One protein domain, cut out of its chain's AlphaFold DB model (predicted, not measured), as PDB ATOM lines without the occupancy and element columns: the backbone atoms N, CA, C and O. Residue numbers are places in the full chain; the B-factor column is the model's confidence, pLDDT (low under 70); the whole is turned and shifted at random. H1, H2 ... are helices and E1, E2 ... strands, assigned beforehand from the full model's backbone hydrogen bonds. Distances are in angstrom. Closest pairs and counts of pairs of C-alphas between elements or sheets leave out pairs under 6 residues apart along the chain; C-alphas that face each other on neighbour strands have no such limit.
ATOM      1  N   ARG A  16     -57.445   5.771 -20.422       89.94
ATOM      2  CA  ARG A  16     -58.074   4.745 -19.575       89.94
ATOM      3  C   ARG A  16     -57.071   3.675 -19.177       89.94
ATOM      4  O   ARG A  16     -56.939   3.378 -17.993       89.94
ATOM      5  N   ILE A  17     -56.339   3.121 -20.144       91.50
ATOM      6  CA  ILE A  17     -55.337   2.102 -19.830       91.50
ATOM      7  C   ILE A  17     -54.158   2.684 -19.052       91.50
ATOM      8  O   ILE A  17     -53.652   2.037 -18.136       91.50
ATOM      9  N   VAL A  18     -53.754   3.919 -19.361       92.75
ATOM     10  CA  VAL A  18     -52.696   4.602 -18.609       92.75
ATOM     11  C   VAL A  18     -53.110   4.759 -17.146       92.75
ATOM     12  O   VAL A  18     -52.305   4.460 -16.270       92.75
ATOM     13  N   ALA A  19     -54.360   5.132 -16.858       91.50
ATOM     14  CA  ALA A  19     -54.867   5.244 -15.490       91.50
ATOM     15  C   ALA A  19     -54.853   3.901 -14.738       91.50
ATOM     16  O   ALA A  19     -54.362   3.836 -13.610       91.50
ATOM     17  N   VAL A  20     -55.325   2.821 -15.372       93.94
ATOM     18  CA  VAL A  20     -55.326   1.471 -14.777       93.94
ATOM     19  C   VAL A  20     -53.907   0.987 -14.467       93.94
ATOM     20  O   VAL A  20     -53.668   0.418 -13.404       93.94
ATOM     21  N   LEU A  21     -52.953   1.229 -15.368       94.50
ATOM     22  CA  LEU A  21     -51.553   0.842 -15.172       94.50
ATOM     23  C   LEU A  21     -50.823   1.748 -14.171       94.50
ATOM     24  O   LEU A  21     -49.960   1.275 -13.432       94.50
ATOM     25  N   SER A  22     -51.190   3.029 -14.099       93.00
ATOM     26  CA  SER A  22     -50.646   3.969 -13.111       93.00
ATOM     27  C   SER A  22     -51.013   3.558 -11.687       93.00
ATOM     28  O   SER A  22     -50.178   3.648 -10.796       93.00
ATOM     29  N   ALA A  23     -52.229   3.042 -11.473       92.25
ATOM     30  CA  ALA A  23     -52.674   2.526 -10.177       92.25
ATOM     31  C   ALA A  23     -51.921   1.259  -9.712       92.25
ATOM     32  O   ALA A  23     -52.109   0.816  -8.582       92.25
ATOM     33  N   GLN A  24     -51.093   0.672 -10.581       91.81
ATOM     34  CA  GLN A  24     -50.314  -0.540 -10.321       91.81
ATOM     35  C   GLN A  24     -48.799  -0.291 -10.309       91.81
ATOM     36  O   GLN A  24     -48.037  -1.255 -10.341       91.81
ATOM     37  N   ASP A  25     -48.360   0.974 -10.337       92.75
ATOM     38  CA  ASP A  25     -46.942   1.350 -10.453       92.75
ATOM     39  C   ASP A  25     -46.244   0.590 -11.605       92.75
ATOM     40  O   ASP A  25     -45.139   0.042 -11.485       92.75
ATOM     41  N   PHE A  26     -46.947   0.487 -12.742       93.19
ATOM     42  CA  PHE A  26     -46.522  -0.338 -13.871       93.19
ATOM     43  C   PHE A  26     -45.172   0.096 -14.446       93.19
ATOM     44  O   PHE A  26     -44.374  -0.757 -14.831       93.19
ATOM     45  N   ASP A  27     -44.901   1.398 -14.506       92.25
ATOM     46  CA  ASP A  27     -43.627   1.935 -14.978       92.25
ATOM     47  C   ASP A  27     -42.459   1.435 -14.117       92.25
ATOM     48  O   ASP A  27     -41.482   0.908 -14.650       92.25
ATOM     49  N   GLU A  28     -42.588   1.500 -12.790       91.81
ATOM     50  CA  GLU A  28     -41.563   1.030 -11.855       91.81
ATOM     51  C   GLU A  28     -41.298  -0.469 -12.020       91.81
ATOM     52  O   GLU A  28     -40.141  -0.885 -12.141       91.81
ATOM     53  N   SER A  29     -42.366  -1.270 -12.104       91.38
ATOM     54  CA  SER A  29     -42.277  -2.715 -12.340       91.38
ATOM     55  C   SER A  29     -41.613  -3.029 -13.685       91.38
ATOM     56  O   SER A  29     -40.679  -3.830 -13.751       91.38
ATOM     57  N   TYR A  30     -42.035  -2.350 -14.757       90.62
ATOM     58  CA  TYR A  30     -41.497  -2.542 -16.101       90.62
ATOM     59  C   TYR A  30     -40.001  -2.210 -16.172       90.62
ATOM     60  O   TYR A  30     -39.208  -2.996 -16.704       90.62
ATOM     61  N   TYR A  31     -39.582  -1.077 -15.603       88.88
ATOM     62  CA  TYR A  31     -38.171  -0.691 -15.579       88.88
ATOM     63  C   TYR A  31     -37.342  -1.549 -14.617       88.88
ATOM     64  O   TYR A  31     -36.151  -1.747 -14.864       88.88
ATOM     65  N   ALA A  32     -37.926  -2.094 -13.546       87.69
ATOM     66  CA  ALA A  32     -37.257  -3.076 -12.695       87.69
ATOM     67  C   ALA A  32     -36.949  -4.367 -13.471       87.69
ATOM     68  O   ALA A  32     -35.788  -4.777 -13.506       87.69
ATOM     69  N   TRP A  33     -37.923  -4.934 -14.194       87.12
ATOM     70  CA  TRP A  33     -37.698  -6.118 -15.039       87.12
ATOM     71  C   TRP A  33     -36.630  -5.882 -16.110       87.12
ATOM     72  O   TRP A  33     -35.849  -6.774 -16.440       87.12
ATOM     73  N   CYS A  34     -36.573  -4.664 -16.647       84.19
ATOM     74  CA  CYS A  34     -35.535  -4.269 -17.586       84.19
ATOM     75  C   CYS A  34     -34.144  -4.194 -16.934       84.19
ATOM     76  O   CYS A  34     -33.175  -4.661 -17.530       84.19
ATOM     77  N   ARG A  35     -34.021  -3.640 -15.720       80.06
ATOM     78  CA  ARG A  35     -32.734  -3.485 -15.014       80.06
ATOM     79  C   ARG A  35     -32.178  -4.794 -14.475       80.06
ATOM     80  O   ARG A  35     -30.980  -5.020 -14.601       80.06
ATOM     81  N   GLU A  36     -33.026  -5.664 -13.930       68.50
ATOM     82  CA  GLU A  36     -32.601  -6.966 -13.393       68.50
ATOM     83  C   GLU A  36     -31.889  -7.828 -14.441       68.50
ATOM     84  O   GLU A  36     -31.094  -8.694 -14.091       68.50
ATOM     85  N   SER A  37     -32.109  -7.560 -15.731       58.06
ATOM     86  CA  SER A  37     -31.404  -8.218 -16.828       58.06
ATOM     87  C   SER A  37     -29.914  -7.862 -16.973       58.06
ATOM     88  O   SER A  37     -29.218  -8.511 -17.759       58.06
ATOM     89  N   ALA A  38     -29.420  -6.845 -16.258       55.41
ATOM     90  CA  ALA A  38     -28.042  -6.366 -16.351       55.41
ATOM     91  C   ALA A  38     -27.054  -7.107 -15.431       55.41
ATOM     92  O   ALA A  38     -25.879  -7.186 -15.788       55.41
ATOM     93  N   ASP A  39     -27.512  -7.681 -14.312       52.75
ATOM     94  CA  ASP A  39     -26.656  -8.410 -13.364       52.75
ATOM     95  C   ASP A  39     -26.494  -9.880 -13.783       52.75
ATOM     96  O   ASP A  39     -27.460 -10.637 -13.909       52.75
ATOM     97  N   THR A  40     -25.250 -10.286 -14.027       51.78
ATOM     98  CA  THR A  40     -24.855 -11.654 -14.390       51.78
ATOM     99  C   THR A  40     -24.082 -12.298 -13.255       51.78
ATOM    100  O   THR A  40     -22.963 -11.865 -13.002       51.78
ATOM    101  N   ASP A  41     -24.642 -13.348 -12.641       51.94
ATOM    102  CA  ASP A  41     -23.850 -14.516 -12.238       51.94
ATOM    103  C   ASP A  41     -24.677 -15.778 -11.888       51.94
ATOM    104  O   ASP A  41     -25.774 -15.715 -11.331       51.94
ATOM    105  N   ALA A  42     -24.051 -16.918 -12.210       45.94
ATOM    106  CA  ALA A  42     -24.199 -18.309 -11.747       45.94
ATOM    107  C   ALA A  42     -25.396 -19.215 -12.130       45.94
ATOM    108  O   ALA A  42     -25.262 -20.422 -11.937       45.94
ATOM    109  N   ASP A  43     -26.498 -18.734 -12.713       53.53
ATOM    110  CA  ASP A  43     -27.651 -19.606 -13.057       53.53
ATOM    111  C   ASP A  43     -28.204 -19.309 -14.466       53.53
ATOM    112  O   ASP A  43     -29.393 -19.045 -14.687       53.53
ATOM    113  N   GLU A  44     -27.282 -19.249 -15.430       57.84
ATOM    114  CA  GLU A  44     -27.580 -18.931 -16.825       57.84
ATOM    115  C   GLU A  44     -28.503 -19.989 -17.439       57.84
ATOM    116  O   GLU A  44     -28.230 -21.192 -17.398       57.84
ATOM    117  N   LEU A  45     -29.591 -19.535 -18.072       57.38
ATOM    118  CA  LEU A  45     -30.305 -20.375 -19.030       57.38
ATOM    119  C   LEU A  45     -29.275 -20.863 -20.063       57.38
ATOM    120  O   LEU A  45     -28.449 -20.054 -20.499       57.38
ATOM    121  N   PRO A  46     -29.276 -22.161 -20.424       55.31
ATOM    122  CA  PRO A  46     -28.235 -22.751 -21.259       55.31
ATOM    123  C   PRO A  46     -27.953 -21.874 -22.481       55.31
ATOM    124  O   PRO A  46     -28.887 -21.370 -23.098       55.31
ATOM    125  N   ALA A  47     -26.676 -21.679 -22.824       47.12
ATOM    126  CA  ALA A  47     -26.270 -20.854 -23.959       47.12
ATOM    127  C   ALA A  47     -27.026 -21.274 -25.236       47.12
ATOM    128  O   ALA A  47     -26.789 -22.335 -25.814       47.12
ATOM    129  N   GLY A  48     -27.977 -20.434 -25.643       48.31
ATOM    130  CA  GLY A  48     -28.997 -20.752 -26.637       48.31
ATOM    131  C   GLY A  48     -30.350 -20.257 -26.138       48.31
ATOM    132  O   GLY A  48     -30.816 -20.665 -25.087       48.31
ATOM    133  N   ALA A  49     -30.968 -19.324 -26.858       50.81
ATOM    134  CA  ALA A  49     -32.190 -18.671 -26.397       50.81
ATOM    135  C   ALA A  49     -33.244 -19.675 -25.872       50.81
ATOM    136  O   ALA A  49     -33.448 -20.681 -26.562       50.81
ATOM    137  N   PRO A  50     -33.951 -19.410 -24.748       59.44
ATOM    138  CA  PRO A  50     -35.045 -20.211 -24.245       59.44
ATOM    139  C   PRO A  50     -35.911 -20.590 -25.415       59.44
ATOM    140  O   PRO A  50     -36.301 -19.749 -26.248       59.44
ATOM    141  N   ALA A  51     -36.185 -21.884 -25.510       74.00
ATOM    142  CA  ALA A  51     -37.185 -22.326 -26.444       74.00
ATOM    143  C   ALA A  51     -38.450 -21.515 -26.141       74.00
ATOM    144  O   ALA A  51     -38.812 -21.321 -24.988       74.00
ATOM    145  N   VAL A  52     -39.153 -21.058 -27.175       84.00
ATOM    146  CA  VAL A  52     -40.456 -20.368 -27.050       84.00
ATOM    147  C   VAL A  52     -41.386 -21.101 -26.072       84.00
ATOM    148  O   VAL A  52     -42.184 -20.491 -25.372       84.00
ATOM    149  N   ARG A  53     -41.228 -22.425 -25.998       86.12
ATOM    150  CA  ARG A  53     -41.891 -23.312 -25.052       86.12
ATOM    151  C   ARG A  53     -41.627 -22.975 -23.579       86.12
ATOM    152  O   ARG A  53     -42.574 -23.007 -22.820       86.12
ATOM    153  N   GLU A  54     -40.411 -22.617 -23.178       86.88
ATOM    154  CA  GLU A  54     -40.101 -22.266 -21.783       86.88
ATOM    155  C   GLU A  54     -40.841 -21.006 -21.334       86.88
ATOM    156  O   GLU A  54     -41.357 -20.968 -20.219       86.88
ATOM    157  N   PHE A  55     -40.944 -20.010 -22.220       89.81
ATOM    158  CA  PHE A  55     -41.764 -18.821 -21.988       89.81
ATOM    159  C   PHE A  55     -43.245 -19.186 -21.880       89.81
ATOM    160  O   PHE A  55     -43.901 -18.778 -20.927       89.81
ATOM    161  N   ILE A  56     -43.764 -19.986 -22.817       92.12
ATOM    162  CA  ILE A  56     -45.156 -20.463 -22.782       92.12
ATOM    163  C   ILE A  56     -45.443 -21.211 -21.473       92.12
ATOM    164  O   ILE A  56     -46.456 -20.952 -20.828       92.12
ATOM    165  N   ASP A  57     -44.560 -22.122 -21.073       92.44
ATOM    166  CA  ASP A  57     -44.725 -22.934 -19.872       92.44
ATOM    167  C   ASP A  57     -44.651 -22.063 -18.606       92.44
ATOM    168  O   ASP A  57     -45.418 -22.288 -17.674       92.44
ATOM    169  N   ALA A  58     -43.806 -21.024 -18.583       92.94
ATOM    170  CA  ALA A  58     -43.761 -20.051 -17.489       92.94
ATOM    171  C   ALA A  58     -45.042 -19.200 -17.396       92.94
ATOM    172  O   ALA A  58     -45.612 -19.082 -16.316       92.94
ATOM    173  N   PHE A  59     -45.562 -18.687 -18.518       95.38
ATOM    174  CA  PHE A  59     -46.840 -17.959 -18.531       95.38
ATOM    175  C   PHE A  59     -48.018 -18.833 -18.083       95.38
ATOM    176  O   PHE A  59     -48.872 -18.379 -17.325       95.38
ATOM    177  N   ARG A  60     -48.042 -20.106 -18.493       95.44
ATOM    178  CA  ARG A  60     -49.048 -21.075 -18.030       95.44
ATOM    179  C   ARG A  60     -48.913 -21.375 -16.542       95.44
ATOM    180  O   ARG A  60     -49.921 -21.442 -15.848       95.44
ATOM    181  N   ALA A  61     -47.688 -21.526 -16.040       95.94
ATOM    182  CA  ALA A  61     -47.433 -21.707 -14.613       95.94
ATOM    183  C   ALA A  61     -47.852 -20.478 -13.785       95.94
ATOM    184  O   ALA A  61     -48.295 -20.633 -12.651       95.94
ATOM    185  N   ALA A  62     -47.772 -19.279 -14.368       95.06
ATOM    186  CA  ALA A  62     -48.285 -18.043 -13.786       95.06
ATOM    187  C   ALA A  62     -49.823 -17.910 -13.857       95.06
ATOM    188  O   ALA A  62     -50.356 -16.947 -13.318       95.06
ATOM    189  N   GLY A  63     -50.531 -18.867 -14.471       93.88
ATOM    190  CA  GLY A  63     -51.995 -18.929 -14.500       93.88
ATOM    191  C   GLY A  63     -52.649 -18.448 -15.796       93.88
ATOM    192  O   GLY A  63     -53.872 -18.471 -15.888       93.88
ATOM    193  N   ALA A  64     -51.875 -18.049 -16.808       94.06
ATOM    194  CA  ALA A  64     -52.445 -17.509 -18.036       94.06
ATOM    195  C   ALA A  64     -52.792 -18.569 -19.089       94.06
ATOM    196  O   ALA A  64     -52.124 -19.601 -19.233       94.06
ATOM    197  N   THR A  65     -53.793 -18.247 -19.908       96.19
ATOM    198  CA  THR A  65     -54.059 -18.957 -21.162       96.19
ATOM    199  C   THR A  65     -53.033 -18.517 -22.200       96.19
ATOM    200  O   THR A  65     -52.748 -17.328 -22.329       96.19
ATOM    201  N   VAL A  66     -52.440 -19.470 -22.929       96.12
ATOM    202  CA  VAL A  66     -51.384 -19.170 -23.908       96.12
ATOM    203  C   VAL A  66     -51.588 -19.939 -25.203       96.12
ATOM    204  O   VAL A  66     -51.505 -21.177 -25.212       96.12
ATOM    205  N   ASP A  67     -51.727 -19.185 -26.292       94.38
ATOM    206  CA  ASP A  67     -51.854 -19.674 -27.660       94.38
ATOM    207  C   ASP A  67     -50.572 -19.436 -28.449       94.38
ATOM    208  O   ASP A  67     -50.026 -18.333 -28.514       94.38
ATOM    209  N   ARG A  68     -50.058 -20.496 -29.074       90.88
ATOM    210  CA  ARG A  68     -48.823 -20.428 -29.858       90.88
ATOM    211  C   ARG A  68     -49.130 -20.142 -31.323       90.88
ATOM    212  O   ARG A  68     -49.881 -20.884 -31.951       90.88
ATOM    213  N   ASP A  69     -48.434 -19.167 -31.904       86.81
ATOM    214  CA  ASP A  69     -48.515 -18.875 -33.338       86.81
ATOM    215  C   ASP A  69     -47.624 -19.846 -34.136       86.81
ATOM    216  O   ASP A  69     -46.456 -19.583 -34.460       86.81
ATOM    217  N   GLY A  70     -48.168 -21.038 -34.387       81.94
ATOM    218  CA  GLY A  70     -47.556 -22.070 -35.217       81.94
ATOM    219  C   GLY A  70     -46.116 -22.410 -34.811       81.94
ATOM    220  O   GLY A  70     -45.800 -22.681 -33.650       81.94
ATOM    221  N   ARG A  71     -45.209 -22.420 -35.797       79.12
ATOM    222  CA  ARG A  71     -43.771 -22.686 -35.591       79.12
ATOM    223  C   ARG A  71     -42.944 -21.414 -35.380       79.12
ATOM    224  O   ARG A  71     -41.716 -21.488 -35.375       79.12
ATOM    225  N   THR A  72     -43.588 -20.260 -35.222       84.00
ATOM    226  CA  THR A  72     -42.890 -18.988 -35.023       84.00
ATOM    227  C   THR A  72     -42.385 -18.850 -33.582       84.00
ATOM    228  O   THR A  72     -42.553 -19.744 -32.742       84.00
ATOM    229  N   ARG A  73     -41.735 -17.715 -33.297       85.81
ATOM    230  CA  ARG A  73     -41.343 -17.306 -31.941       85.81
ATOM    231  C   ARG A  73     -42.342 -16.343 -31.310       85.81
ATOM    232  O   ARG A  73     -41.966 -15.537 -30.461       85.81
ATOM    233  N   ARG A  74     -43.592 -16.422 -31.768       90.25
ATOM    234  CA  ARG A  74     -44.710 -15.631 -31.282       90.25
ATOM    235  C   ARG A  74     -45.702 -16.505 -30.540       90.25
ATOM    236  O   ARG A  74     -45.902 -17.677 -30.869       90.25
ATOM    237  N   PHE A  75     -46.310 -15.913 -29.535       93.56
ATOM    238  CA  PHE A  75     -47.411 -16.488 -28.783       93.56
ATOM    239  C   PHE A  75     -48.247 -15.348 -28.209       93.56
ATOM    240  O   PHE A  75     -47.753 -14.228 -28.064       93.56
ATOM    241  N   THR A  76     -49.501 -15.635 -27.904       95.62
ATOM    242  CA  THR A  76     -50.426 -14.702 -27.267       95.62
ATOM    243  C   THR A  76     -50.758 -15.236 -25.887       95.62
ATOM    244  O   THR A  76     -51.032 -16.425 -25.734       95.62
ATOM    245  N   VAL A  77     -50.683 -14.362 -24.893       96.81
ATOM    246  CA  VAL A  77     -51.093 -14.622 -23.515       96.81
ATOM    247  C   VAL A  77     -52.403 -13.887 -23.289       96.81
ATOM    248  O   VAL A  77     -52.477 -12.700 -23.596       96.81
ATOM    249  N   THR A  78     -53.409 -14.563 -22.753       96.44
ATOM    250  CA  THR A  78     -54.743 -13.985 -22.566       96.44
ATOM    251  C   THR A  78     -55.146 -14.051 -21.102       96.44
ATOM    252  O   THR A  78     -54.948 -15.077 -20.443       96.44
ATOM    253  N   ALA A  79     -55.712 -12.950 -20.609       94.81
ATOM    254  CA  ALA A  79     -56.406 -12.872 -19.331       94.81
ATOM    255  C   ALA A  79     -57.810 -12.298 -19.550       94.81
ATOM    256  O   ALA A  79     -57.974 -11.275 -20.217       94.81
ATOM    257  N   ASP A  80     -58.811 -12.945 -18.958       93.00
ATOM    258  CA  ASP A  80     -60.220 -12.599 -19.122       93.00
ATOM    259  C   ASP A  80     -60.852 -12.250 -17.769       93.00
ATOM    260  O   ASP A  80     -60.628 -12.933 -16.766       93.00
ATOM    261  N   ALA A  81     -61.691 -11.215 -17.739       92.81
ATOM    262  CA  ALA A  81     -62.519 -10.868 -16.591       92.81
ATOM    263  C   ALA A  81     -63.877 -10.322 -17.057       92.81
ATOM    264  O   ALA A  81     -64.012  -9.181 -17.499       92.81
ATOM    265  N   GLY A  82     -64.917 -11.157 -16.952       90.56
ATOM    266  CA  GLY A  82     -66.265 -10.794 -17.390       90.56
ATOM    267  C   GLY A  82     -66.308 -10.477 -18.893       90.56
ATOM    268  O   GLY A  82     -65.981 -11.355 -19.689       90.56
ATOM    269  N   PRO A  83     -66.735  -9.267 -19.312       92.31
ATOM    270  CA  PRO A  83     -66.774  -8.886 -20.724       92.31
ATOM    271  C   PRO A  83     -65.414  -8.437 -21.280       92.31
ATOM    272  O   PRO A  83     -65.327  -8.178 -22.482       92.31
ATOM    273  N   THR A  84     -64.392  -8.285 -20.437       94.81
ATOM    274  CA  THR A  84     -63.088  -7.750 -20.830       94.81
ATOM    275  C   THR A  84     -62.091  -8.882 -21.052       94.81
ATOM    276  O   THR A  84     -61.876  -9.702 -20.162       94.81
ATOM    277  N   ALA A  85     -61.452  -8.886 -22.218       94.88
ATOM    278  CA  ALA A  85     -60.340  -9.762 -22.565       94.88
ATOM    279  C   ALA A  85     -59.098  -8.910 -22.848       94.88
ATOM    280  O   ALA A  85     -59.159  -7.925 -23.591       94.88
ATOM    281  N   VAL A  86     -57.971  -9.284 -22.253       95.81
ATOM    282  CA  VAL A  86     -56.684  -8.611 -22.436       95.81
ATOM    283  C   VAL A  86     -55.710  -9.598 -23.047       95.81
ATOM    284  O   VAL A  86     -55.452 -10.664 -22.491       95.81
ATOM    285  N   GLU A  87     -55.151  -9.222 -24.190       96.06
ATOM    286  CA  GLU A  87     -54.211 -10.043 -24.937       96.06
ATOM    287  C   GLU A  87     -52.830  -9.402 -24.921       96.06
ATOM    288  O   GLU A  87     -52.661  -8.227 -25.255       96.06
ATOM    289  N   LEU A  88     -51.821 -10.199 -24.594       95.56
ATOM    290  CA  LEU A  88     -50.422  -9.848 -24.723       95.56
ATOM    291  C   LEU A  88     -49.796 -10.695 -25.821       95.56
ATOM    292  O   LEU A  88     -49.465 -11.867 -25.628       95.56
ATOM    293  N   ARG A  89     -49.601 -10.092 -26.987       93.88
ATOM    294  CA  ARG A  89     -48.849 -10.714 -28.068       93.88
ATOM    295  C   ARG A  89     -47.363 -10.554 -27.790       93.88
ATOM    296  O   ARG A  89     -46.834  -9.446 -27.804       93.88
ATOM    297  N   CYS A  90     -46.681 -11.669 -27.610       91.44
ATOM    298  CA  CYS A  90     -45.256 -11.730 -27.342       91.44
ATOM    299  C   CYS A  90     -44.490 -12.187 -28.585       91.44
ATOM    300  O   CYS A  90     -44.852 -13.178 -29.218       91.44
ATOM    301  N   GLU A  91     -43.393 -11.505 -28.909       89.25
ATOM    302  CA  GLU A  91     -42.403 -11.956 -29.892       89.25
ATOM    303  C   GLU A  91     -41.022 -12.045 -29.238       89.25
ATOM    304  O   GLU A  91     -40.571 -11.086 -28.613       89.25
ATOM    305  N   LEU A  92     -40.357 -13.201 -29.367       85.44
ATOM    306  CA  LEU A  92     -39.008 -13.396 -28.828       85.44
ATOM    307  C   LEU A  92     -37.925 -13.015 -29.846       85.44
ATOM    308  O   LEU A  92     -37.868 -13.569 -30.953       85.44
ATOM    309  N   GLY A  93     -37.017 -12.130 -29.429       77.12
ATOM    310  CA  GLY A  93     -35.863 -11.676 -30.207       77.12
ATOM    311  C   GLY A  93     -34.917 -12.808 -30.628       77.12
ATOM    312  O   GLY A  93     -34.788 -13.839 -29.964       77.12
ATOM    313  N   ARG A  94     -34.253 -12.659 -31.783       68.12
ATOM    314  CA  ARG A  94     -33.230 -13.609 -32.269       68.12
ATOM    315  C   ARG A  94     -31.912 -13.384 -31.526       68.12
ATOM    316  O   ARG A  94     -31.452 -12.256 -31.448       68.12
ATOM    317  N   GLY A  95     -31.307 -14.450 -30.997       61.53
ATOM    318  CA  GLY A  95     -29.990 -14.405 -30.340       61.53
ATOM    319  C   GLY A  95     -29.961 -13.808 -28.927       61.53
ATOM    320  O   GLY A  95     -29.051 -14.133 -28.175       61.53
ATOM    321  N   ILE A  96     -30.960 -13.008 -28.544       61.97
ATOM    322  CA  ILE A  96     -31.142 -12.459 -27.194       61.97
ATOM    323  C   ILE A  96     -32.588 -12.721 -26.774       61.97
ATOM    324  O   ILE A  96     -33.507 -12.597 -27.585       61.97
ATOM    325  N   ASN A  97     -32.795 -13.090 -25.513       70.25
ATOM    326  CA  ASN A  97     -34.085 -13.505 -24.947       70.25
ATOM    327  C   ASN A  97     -34.960 -12.304 -24.610       70.25
ATOM    328  O   ASN A  97     -35.454 -12.152 -23.493       70.25
ATOM    329  N   THR A  98     -35.071 -11.408 -25.577       74.94
ATOM    330  CA  THR A  98     -35.832 -10.184 -25.469       74.94
ATOM    331  C   THR A  98     -37.290 -10.489 -25.743       74.94
ATOM    332  O   THR A  98     -37.610 -11.104 -26.764       74.94
ATOM    333  N   LEU A  99     -38.164 -10.047 -24.846       80.88
ATOM    334  CA  LEU A  99     -39.604 -10.080 -25.046       80.88
ATOM    335  C   LEU A  99     -40.038  -8.741 -25.652       80.88
ATOM    336  O   LEU A  99     -39.813  -7.693 -25.048       80.88
ATOM    337  N   SER A 100     -40.683  -8.767 -26.819       83.88
ATOM    338  CA  SER A 100     -41.359  -7.601 -27.405       83.88
ATOM    339  C   SER A 100     -42.877  -7.772 -27.275       83.88
ATOM    340  O   SER A 100     -43.494  -8.390 -28.146       83.88
ATOM    341  N   PRO A 101     -43.475  -7.310 -26.163       85.38
ATOM    342  CA  PRO A 101     -44.891  -7.490 -25.892       85.38
ATOM    343  C   PRO A 101     -45.746  -6.323 -26.418       85.38
ATOM    344  O   PRO A 101     -45.463  -5.149 -26.159       85.38
ATOM    345  N   LEU A 102     -46.819  -6.672 -27.124       91.69
ATOM    346  CA  LEU A 102     -47.860  -5.761 -27.590       91.69
ATOM    347  C   LEU A 102     -49.178  -6.128 -26.915       91.69
ATOM    348  O   LEU A 102     -49.598  -7.282 -26.978       91.69
ATOM    349  N   LEU A 103     -49.824  -5.151 -26.296       94.56
ATOM    350  CA  LEU A 103     -51.056  -5.324 -25.546       94.56
ATOM    351  C   LEU A 103     -52.273  -4.878 -26.364       94.56
ATOM    352  O   LEU A 103     -52.277  -3.799 -26.960       94.56
ATOM    353  N   SER A 104     -53.321  -5.690 -26.351       94.62
ATOM    354  CA  SER A 104     -54.648  -5.338 -26.846       94.62
ATOM    355  C   SER A 104     -55.673  -5.540 -25.736       94.62
ATOM    356  O   SER A 104     -55.545  -6.448 -24.917       94.62
ATOM    357  N   VAL A 105     -56.705  -4.700 -25.722       94.50
ATOM    358  CA  VAL A 105     -57.828  -4.806 -24.783       94.50
ATOM    359  C   VAL A 105     -59.110  -4.853 -25.587       94.50
ATOM    360  O   VAL A 105     -59.348  -4.000 -26.445       94.50
ATOM    361  N   HIS A 106     -59.947  -5.834 -25.289       93.81
ATOM    362  CA  HIS A 106     -61.241  -6.053 -25.909       93.81
ATOM    363  C   HIS A 106     -62.319  -6.012 -24.830       93.81
ATOM    364  O   HIS A 106     -62.188  -6.676 -23.810       93.81
ATOM    365  N   VAL A 107     -63.394  -5.257 -25.051       93.12
ATOM    366  CA  VAL A 107     -64.549  -5.189 -24.143       93.12
ATOM    367  C   VAL A 107     -65.794  -5.569 -24.929       93.12
ATOM    368  O   VAL A 107     -66.093  -4.949 -25.950       93.12
ATOM    369  N   ALA A 108     -66.499  -6.607 -24.480       91.69
ATOM    370  CA  ALA A 108     -67.656  -7.191 -25.163       91.69
ATOM    371  C   ALA A 108     -67.378  -7.499 -26.653       91.69
ATOM    372  O   ALA A 108     -68.210  -7.258 -27.526       91.69
ATOM    373  N   GLY A 109     -66.167  -7.985 -26.951       87.25
ATOM    374  CA  GLY A 109     -65.703  -8.296 -28.310       87.25
ATOM    375  C   GLY A 109     -65.238  -7.090 -29.138       87.25
ATOM    376  O   GLY A 109     -64.634  -7.275 -30.194       87.25
ATOM    377  N   ALA A 110     -65.447  -5.855 -28.672       89.75
ATOM    378  CA  ALA A 110     -64.965  -4.653 -29.344       89.75
ATOM    379  C   ALA A 110     -63.547  -4.295 -28.876       89.75
ATOM    380  O   ALA A 110     -63.295  -4.138 -27.683       89.75
ATOM    381  N   ALA A 111     -62.617  -4.124 -29.817       89.69
ATOM    382  CA  ALA A 111     -61.262  -3.671 -29.503       89.69
ATOM    383  C   ALA A 111     -61.282  -2.224 -28.975       89.69
ATOM    384  O   ALA A 111     -61.737  -1.320 -29.678       89.69
ATOM    385  N   ARG A 112     -60.778  -2.023 -27.756       91.38
ATOM    386  CA  ARG A 112     -60.592  -0.719 -27.100       91.38
ATOM    387  C   ARG A 112     -59.151  -0.230 -27.202       91.38
ATOM    388  O   ARG A 112     -58.940   0.947 -27.452       91.38
ATOM    389  N   GLU A 113     -58.197  -1.148 -27.087       90.50
ATOM    390  CA  GLU A 113     -56.768  -0.915 -27.321       90.50
ATOM    391  C   GLU A 113     -56.277  -1.904 -28.375       90.50
ATOM    392  O   GLU A 113     -56.692  -3.067 -28.371       90.50
ATOM    393  N   ARG A 114     -55.388  -1.474 -29.275       89.25
ATOM    394  CA  ARG A 114     -54.857  -2.338 -30.340       89.25
ATOM    395  C   ARG A 114     -53.339  -2.300 -30.386       89.25
ATOM    396  O   ARG A 114     -52.761  -1.305 -30.822       89.25
ATOM    397  N   ALA A 115     -52.722  -3.426 -30.028       87.56
ATOM    398  CA  ALA A 115     -51.295  -3.688 -30.195       87.56
ATOM    399  C   ALA A 115     -50.385  -2.564 -29.658       87.56
ATOM    400  O   ALA A 115     -49.424  -2.149 -30.310       87.56
ATOM    401  N   VAL A 116     -50.693  -2.064 -28.465       90.81
ATOM    402  CA  VAL A 116     -49.934  -1.010 -27.795       90.81
ATOM    403  C   VAL A 116     -48.673  -1.612 -27.173       90.81
ATOM    404  O   VAL A 116     -48.741  -2.586 -26.429       90.81
ATOM    405  N   SER A 117     -47.500  -1.048 -27.464       90.62
ATOM    406  CA  SER A 117     -46.241  -1.525 -26.873       90.62
ATOM    407  C   SER A 117     -46.216  -1.320 -25.359       90.62
ATOM    408  O   SER A 117     -46.464  -0.204 -24.899       90.62
ATOM    409  N   LEU A 118     -45.814  -2.340 -24.587       91.62
ATOM    410  CA  LEU A 118     -45.627  -2.171 -23.139       91.62
ATOM    411  C   LEU A 118     -44.537  -1.149 -22.797       91.62
ATOM    412  O   LEU A 118     -44.699  -0.411 -21.833       91.62
ATOM    413  N   SER A 119     -43.468  -1.048 -23.594       89.25
ATOM    414  CA  SER A 119     -42.446  -0.010 -23.387       89.25
ATOM    415  C   SER A 119     -43.020   1.393 -23.595       89.25
ATOM    416  O   SER A 119     -42.708   2.321 -22.853       89.25
ATOM    417  N   GLY A 120     -43.916   1.540 -24.577       89.62
ATOM    418  CA  GLY A 120     -44.637   2.784 -24.826       89.62
ATOM    419  C   GLY A 120     -45.626   3.119 -23.710       89.62
ATOM    420  O   GLY A 120     -45.729   4.282 -23.329       89.62
ATOM    421  N   LEU A 121     -46.314   2.112 -23.162       91.38
ATOM    422  CA  LEU A 121     -47.200   2.264 -22.004       91.38
ATOM    423  C   LEU A 121     -46.422   2.665 -20.751       91.38
ATOM    424  O   LEU A 121     -46.810   3.623 -20.096       91.38
ATOM    425  N   ALA A 122     -45.306   1.998 -20.451       91.88
ATOM    426  CA  ALA A 122     -44.471   2.314 -19.293       91.88
ATOM    427  C   ALA A 122     -43.942   3.753 -19.364       91.88
ATOM    428  O   ALA A 122     -43.988   4.482 -18.379       91.88
ATOM    429  N   ARG A 123     -43.521   4.200 -20.555       90.06
ATOM    430  CA  ARG A 123     -43.117   5.590 -20.810       90.06
ATOM    431  C   ARG A 123     -44.265   6.582 -20.606       90.06
ATOM    432  O   ARG A 123     -44.065   7.626 -19.998       90.06
ATOM    433  N   GLN A 124     -45.468   6.267 -21.089       91.44
ATOM    434  CA  GLN A 124     -46.642   7.125 -20.890       91.44
ATOM    435  C   GLN A 124     -47.064   7.206 -19.419       91.44
ATOM    436  O   GLN A 124     -47.363   8.297 -18.948       91.44
ATOM    437  N   VAL A 125     -47.045   6.086 -18.692       92.75
ATOM    438  CA  VAL A 125     -47.325   6.042 -17.247       92.75
ATOM    439  C   VAL A 125     -46.283   6.851 -16.471       92.75
ATOM    440  O   VAL A 125     -46.660   7.673 -15.636       92.75
ATOM    441  N   LEU A 126     -44.993   6.700 -16.797       91.75
ATOM    442  CA  LEU A 126     -43.915   7.481 -16.186       91.75
ATOM    443  C   LEU A 126     -44.160   8.984 -16.352       91.75
ATOM    444  O   LEU A 126     -44.204   9.701 -15.360       91.75
ATOM    445  N   PHE A 127     -44.384   9.461 -17.580       91.00
ATOM    446  CA  PHE A 127     -44.599  10.891 -17.824       91.00
ATOM    447  C   PHE A 127     -45.931  11.419 -17.287       91.00
ATOM    448  O   PHE A 127     -46.030  12.600 -16.969       91.00
ATOM    449  N   ALA A 128     -46.950  10.568 -17.153       90.56
ATOM    450  CA  ALA A 128     -48.193  10.949 -16.490       90.56
ATOM    451  C   ALA A 128     -47.985  11.197 -14.983       90.56
ATOM    452  O   ALA A 128     -48.606  12.098 -14.423       90.56
ATOM    453  N   ARG A 129     -47.103  10.424 -14.327       88.62
ATOM    454  CA  ARG A 129     -46.765  10.568 -12.897       88.62
ATOM    455  C   ARG A 129     -45.691  11.630 -12.648       88.62
ATOM    456  O   ARG A 129     -45.743  12.336 -11.645       88.62
ATOM    457  N   GLN A 130     -44.711  11.721 -13.542       91.69
ATOM    458  CA  GLN A 130     -43.517  12.557 -13.433       91.69
ATOM    459  C   GLN A 130     -43.239  13.243 -14.785       91.69
ATOM    460  O   GLN A 130     -42.413  12.763 -15.563       91.69
ATOM    461  N   PRO A 131     -43.918  14.365 -15.089       88.44
ATOM    462  CA  PRO A 131     -43.804  15.041 -16.387       88.44
ATOM    463  C   PRO A 131     -42.383  15.489 -16.753       88.44
ATOM    464  O   PRO A 131     -42.057  15.560 -17.935       88.44
ATOM    465  N   ASP A 132     -41.548  15.753 -15.744       90.06
ATOM    466  CA  ASP A 132     -40.170  16.236 -15.893       90.06
ATOM    467  C   ASP A 132     -39.113  15.119 -15.777       90.06
ATOM    468  O   ASP A 132     -37.925  15.408 -15.640       90.06
ATOM    469  N   ALA A 133     -39.520  13.843 -15.775       85.94
ATOM    470  CA  ALA A 133     -38.578  12.726 -15.720       85.94
ATOM    471  C   ALA A 133     -37.675  12.682 -16.967       85.94
ATOM    472  O   ALA A 133     -38.094  13.019 -18.074       85.94
ATOM    473  N   ASP A 134     -36.442  12.202 -16.809       84.12
ATOM    474  CA  ASP A 134     -35.605  11.858 -17.960       84.12
ATOM    475  C   ASP A 134     -36.200  10.645 -18.684       84.12
ATOM    476  O   ASP A 134     -36.664   9.707 -18.040       84.12
ATOM    477  N   ASP A 135     -36.160  10.639 -20.018       76.50
ATOM    478  CA  ASP A 135     -36.670   9.532 -20.832       76.50
ATOM    479  C   ASP A 135     -35.732   8.314 -20.740       76.50
ATOM    480  O   ASP A 135     -34.633   8.340 -21.315       76.50
ATOM    481  N   PRO A 136     -36.115   7.227 -20.047       69.50
ATOM    482  CA  PRO A 136     -35.284   6.038 -20.001       69.50
ATOM    483  C   PRO A 136     -35.347   5.350 -21.371       69.50
ATOM    484  O   PRO A 136     -36.372   4.794 -21.763       69.50
ATOM    485  N   LEU A 137     -34.235   5.395 -22.116       68.50
ATOM    486  CA  LEU A 137     -34.078   4.766 -23.435       68.50
ATOM    487  C   LEU A 137     -34.741   3.381 -23.493       68.50
ATOM    488  O   LEU A 137     -34.300   2.478 -22.789       68.50
ATOM    489  N   TYR A 138     -35.757   3.242 -24.356       63.50
ATOM    490  CA  TYR A 138     -36.629   2.074 -24.578       63.50
ATOM    491  C   TYR A 138     -36.008   0.713 -24.221       63.50
ATOM    492  O   TYR A 138     -35.473   0.032 -25.108       63.50
ATOM    493  N   PRO A 139     -36.117   0.252 -22.964       73.88
ATOM    494  CA  PRO A 139     -35.581  -1.040 -22.623       73.88
ATOM    495  C   PRO A 139     -36.650  -2.107 -22.868       73.88
ATOM    496  O   PRO A 139     -37.852  -1.893 -22.675       73.88
ATOM    497  N   TYR A 140     -36.199  -3.275 -23.308       78.94
ATOM    498  CA  TYR A 140     -36.998  -4.491 -23.323       78.94
ATOM    499  C   TYR A 140     -36.428  -5.441 -22.267       78.94
ATOM    500  O   TYR A 140     -35.199  -5.548 -22.183       78.94
ATOM    501  N   PRO A 141     -37.261  -6.169 -21.504       80.94
ATOM    502  CA  PRO A 141     -36.763  -7.179 -20.581       80.94
ATOM    503  C   PRO A 141     -35.930  -8.229 -21.329       80.94
ATOM    504  O   PRO A 141     -36.412  -8.846 -22.288       80.94
ATOM    505  N   ILE A 142     -34.682  -8.428 -20.902       81.06
ATOM    506  CA  ILE A 142     -33.812  -9.506 -21.386       81.06
ATOM    507  C   ILE A 142     -33.800 -10.606 -20.325       81.06
ATOM    508  O   ILE A 142     -33.301 -10.417 -19.223       81.06
ATOM    509  N   VAL A 143     -34.335 -11.776 -20.655       81.69
ATOM    510  CA  VAL A 143     -34.436 -12.885 -19.698       81.69
ATOM    511  C   VAL A 143     -33.183 -13.757 -19.765       81.69
ATOM    512  O   VAL A 143     -32.967 -14.467 -20.746       81.69
ATOM    513  N   ARG A 144     -32.339 -13.723 -18.734       76.94
ATOM    514  CA  ARG A 144     -31.083 -14.495 -18.663       76.94
ATOM    515  C   ARG A 144     -31.170 -15.708 -17.739       76.94
ATOM    516  O   ARG A 144     -30.474 -16.689 -17.982       76.94
ATOM    517  N   THR A 145     -32.039 -15.671 -16.730       78.88
ATOM    518  CA  THR A 145     -32.208 -16.757 -15.750       78.88
ATOM    519  C   THR A 145     -33.658 -17.231 -15.669       78.88
ATOM    520  O   THR A 145     -34.597 -16.500 -16.006       78.88
ATOM    521  N   ARG A 146     -33.873 -18.459 -15.177       83.12
ATOM    522  CA  ARG A 146     -35.229 -18.983 -14.937       83.12
ATOM    523  C   ARG A 146     -35.990 -18.142 -13.909       83.12
ATOM    524  O   ARG A 146     -37.165 -17.859 -14.105       83.12
ATOM    525  N   ARG A 147     -35.303 -17.673 -12.864       84.00
ATOM    526  CA  ARG A 147     -35.883 -16.792 -11.842       84.00
ATOM    527  C   ARG A 147     -36.415 -15.487 -12.437       84.00
ATOM    528  O   ARG A 147     -37.508 -15.068 -12.074       84.00
ATOM    529  N   GLN A 148     -35.668 -14.863 -13.353       84.38
ATOM    530  CA  GLN A 148     -36.135 -13.672 -14.072       84.38
ATOM    531  C   GLN A 148     -37.358 -13.987 -14.932       84.38
ATOM    532  O   GLN A 148     -38.301 -13.202 -14.954       84.38
ATOM    533  N   LEU A 149     -37.367 -15.138 -15.616       87.62
ATOM    534  CA  LEU A 149     -38.520 -15.570 -16.405       87.62
ATOM    535  C   LEU A 149     -39.769 -15.724 -15.530       87.62
ATOM    536  O   LEU A 149     -40.832 -15.218 -15.882       87.62
ATOM    537  N   ASP A 150     -39.643 -16.399 -14.390       89.69
ATOM    538  CA  ASP A 150     -40.758 -16.629 -13.475       89.69
ATOM    539  C   ASP A 150     -41.258 -15.299 -12.875       89.69
ATOM    540  O   ASP A 150     -42.458 -15.032 -12.888       89.69
ATOM    541  N   ALA A 151     -40.358 -14.410 -12.435       89.81
ATOM    542  CA  ALA A 151     -40.730 -13.091 -11.914       89.81
ATOM    543  C   ALA A 151     -41.422 -12.211 -12.974       89.81
ATOM    544  O   ALA A 151     -42.473 -11.626 -12.700       89.81
ATOM    545  N   LEU A 152     -40.870 -12.160 -14.192       91.06
ATOM    546  CA  LEU A 152     -41.433 -11.410 -15.315       91.06
ATOM    547  C   LEU A 152     -42.816 -11.940 -15.701       91.06
ATOM    548  O   LEU A 152     -43.747 -11.158 -15.869       91.06
ATOM    549  N   THR A 153     -42.966 -13.257 -15.853       93.56
ATOM    550  CA  THR A 153     -44.244 -13.855 -16.273       93.56
ATOM    551  C   THR A 153     -45.322 -13.693 -15.210       93.56
ATOM    552  O   THR A 153     -46.423 -13.277 -15.552       93.56
ATOM    553  N   VAL A 154     -45.010 -13.902 -13.926       95.00
ATOM    554  CA  VAL A 154     -45.955 -13.635 -12.827       95.00
ATOM    555  C   VAL A 154     -46.362 -12.162 -12.793       95.00
ATOM    556  O   VAL A 154     -47.547 -11.857 -12.654       95.00
ATOM    557  N   GLY A 155     -45.405 -11.244 -12.937       94.31
ATOM    558  CA  GLY A 155     -45.676  -9.808 -12.964       94.31
ATOM    559  C   GLY A 155     -46.565  -9.395 -14.138       94.31
ATOM    560  O   GLY A 155     -47.557  -8.693 -13.947       94.31
ATOM    561  N   LEU A 156     -46.256  -9.881 -15.343       95.06
ATOM    562  CA  LEU A 156     -47.047  -9.607 -16.540       95.06
ATOM    563  C   LEU A 156     -48.459 -10.182 -16.434       95.06
ATOM    564  O   LEU A 156     -49.402  -9.461 -16.728       95.06
ATOM    565  N   VAL A 157     -48.634 -11.429 -15.986       96.31
ATOM    566  CA  VAL A 157     -49.974 -12.030 -15.850       96.31
ATOM    567  C   VAL A 157     -50.828 -11.257 -14.852       96.31
ATOM    568  O   VAL A 157     -51.961 -10.913 -15.177       96.31
ATOM    569  N   ARG A 158     -50.273 -10.877 -13.696       95.81
ATOM    570  CA  ARG A 158     -50.987 -10.039 -12.718       95.81
ATOM    571  C   ARG A 158     -51.418  -8.698 -13.304       95.81
ATOM    572  O   ARG A 158     -52.536  -8.260 -13.049       95.81
ATOM    573  N   MET A 159     -50.553  -8.071 -14.103       95.81
ATOM    574  CA  MET A 159     -50.891  -6.838 -14.812       95.81
ATOM    575  C   MET A 159     -52.040  -7.065 -15.804       95.81
ATOM    576  O   MET A 159     -52.993  -6.291 -15.793       95.81
ATOM    577  N   LEU A 160     -52.014  -8.141 -16.600       96.50
ATOM    578  CA  LEU A 160     -53.104  -8.461 -17.535       96.50
ATOM    579  C   LEU A 160     -54.429  -8.701 -16.804       96.50
ATOM    580  O   LEU A 160     -55.455  -8.175 -17.223       96.50
ATOM    581  N   GLU A 161     -54.411  -9.447 -15.699       95.88
ATOM    582  CA  GLU A 161     -55.596  -9.715 -14.877       95.88
ATOM    583  C   GLU A 161     -56.173  -8.441 -14.253       95.88
ATOM    584  O   GLU A 161     -57.391  -8.267 -14.206       95.88
ATOM    585  N   ALA A 162     -55.315  -7.549 -13.762       95.00
ATOM    586  CA  ALA A 162     -55.744  -6.276 -13.200       95.00
ATOM    587  C   ALA A 162     -56.292  -5.343 -14.285       95.00
ATOM    588  O   ALA A 162     -57.350  -4.752 -14.094       95.00
ATOM    589  N   VAL A 163     -55.662  -5.289 -15.466       95.38
ATOM    590  CA  VAL A 163     -56.242  -4.587 -16.617       95.38
ATOM    591  C   VAL A 163     -57.599  -5.188 -16.967       95.38
ATOM    592  O   VAL A 163     -58.560  -4.441 -17.071       95.38
ATOM    593  N   ALA A 164     -57.731  -6.510 -17.077       95.25
ATOM    594  CA  ALA A 164     -59.001  -7.139 -17.428       95.25
ATOM    595  C   ALA A 164     -60.116  -6.779 -16.431       95.25
ATOM    596  O   ALA A 164     -61.243  -6.494 -16.836       95.25
ATOM    597  N   ARG A 165     -59.796  -6.766 -15.133       95.31
ATOM    598  CA  ARG A 165     -60.747  -6.476 -14.052       95.31
ATOM    599  C   ARG A 165     -61.149  -5.007 -13.980       95.31
ATOM    600  O   ARG A 165     -62.325  -4.715 -13.780       95.31
ATOM    601  N   ASP A 166     -60.175  -4.115 -14.114       94.88
ATOM    602  CA  ASP A 166     -60.323  -2.705 -13.755       94.88
ATOM    603  C   ASP A 166     -60.469  -1.797 -14.990       94.88
ATOM    604  O   ASP A 166     -60.668  -0.587 -14.850       94.88
ATOM    605  N   TYR A 167     -60.403  -2.358 -16.207       90.81
ATOM    606  CA  TYR A 167     -60.647  -1.594 -17.427       90.81
ATOM    607  C   TYR A 167     -62.085  -1.057 -17.441       90.81
ATOM    608  O   TYR A 167     -63.038  -1.841 -17.387       90.81
TER     609      TYR A 167
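AT A GLANCE: This is residues 16 to 167 of the 169 residues of an uncharacterized protein of Microbacterium sp. RU33B (UniProt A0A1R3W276). A twisted sheet of five strands forms a wall, with helices over one face and the other face bare; the long helix H5 runs along the sheet over E2 and E3, H3 covers E2 near one edge, and H4 stands up from the same face over E5, at the other edge. H2 packs side by side with H5, and the short H1 packs on H4 and on the later part of H5; two long links without named elements, residues 37 to 51 and 130 to 145, join H2 to H3 and H4 to H5. The printed part has 152 residues with five named helices and five named strands, in the order H1 H2 H3 E1 E2 E3 E4 E5 H4 H5; the sheet order is E1 E2 E3 E4 E5, antiparallel throughout, and the class is mixed, helices and strands. The whole is compact, with a radius of gyration of the C-alphas of 15.1 A, and flat, with spans of 41 by 40 by 21 A.

IN THESE COORDINATES: In the sheet, E1 is residues 65 to 68, E2 residues 74 to 81 with 23.6 A from first to last C-alpha, E3 residues 84 to 92 with 26.0 A, E4 residues 99 to 107 with 25.4 A, and E5 residues 110 to 117 with 19.1 A. C-alpha 65, where E1 begins, is at (-54.059, -18.957, -21.162). The longest helix is H5, residues 146 to 166, 29.9 A long, ending with C-alpha 166 at (-60.323, -2.705, -13.755). H1 is residues 16 to 22, beginning with C-alpha 16 at (-58.074, 4.745, -19.575). H2 is residues 26 to 36, 15.4 A long; H3 is residues 52 to 61, 14.3 A; H4 is residues 118 to 129, 16.4 A.

HOW THE PARTS SIT: The strands form a meander, each the antiparallel neighbour of the one before and each such pair a hairpin; E1 and E5 are the edge strands. Within hydrogen-bond range are N 76 and O 67 of E2 and E1, 2.8 A; N 86 and O 79 of E3 and E2, 2.8 A; N 85 and O 106 of E3 and E4, 2.8 A; and N 107 and O 110 of E4 and E5, 2.9 A. H3, H4 and H5 lie on the same face, two layers, helices on one face of a sheet. H5 lies over E2 and E3 at a height over the sheet of 8.4 A and runs along the strands, at 24 degrees to E3 on the local plane; the closest C-alphas of H5 and E2 are those of Ala 164 and Ala 81, 5.2 A. H3 lies over E2 at a height of 8.8 A, at 1 degrees to it on the local plane. H4 lies over E5 and stands up from the sheet, its line rising 44 degrees. H1 is only just on the sheet, with 5 pairs of C-alphas within 10 A, and only grazes it with residues 16 to 17; H2 is not on it. H5 is the hub. With residues 149 to 157 alone it touches H3, closest C-alphas Thr 153 and Phe 59, 5.4 A, at a steep tilt of 58 degrees, the same way. It touches H2, closest C-alphas Leu 152 and Trp 33, 6.5 A, at a shallow tilt of 8 degrees, opposite ways. With residues 159 to 166 alone it touches H1, closest C-alphas Val 163 and Val 20, 6.4 A. H4 touches H2, closest C-alphas Ala 122 and Asp 27, 4.4 A, and H1, closest C-alphas Val 125 and Ser 22, 5.7 A, about perpendicular at 78 degrees. H3 and H4 are apart. In H1, H2, H3, H4 and H5 every O i to N i+4 pair is within hydrogen-bond range.

THE WHOLE: The two C-alphas farthest apart are those of Ala 42 and Ala 108, 46.8 A. The printed part has no cut. The links H2 to H3, 15 residues, and H4 to H5, 16 residues, are long. The mean pLDDT of the printed part is 85.4; residues 36 to 50, 94 to 96 and 136 to 138 are under 70.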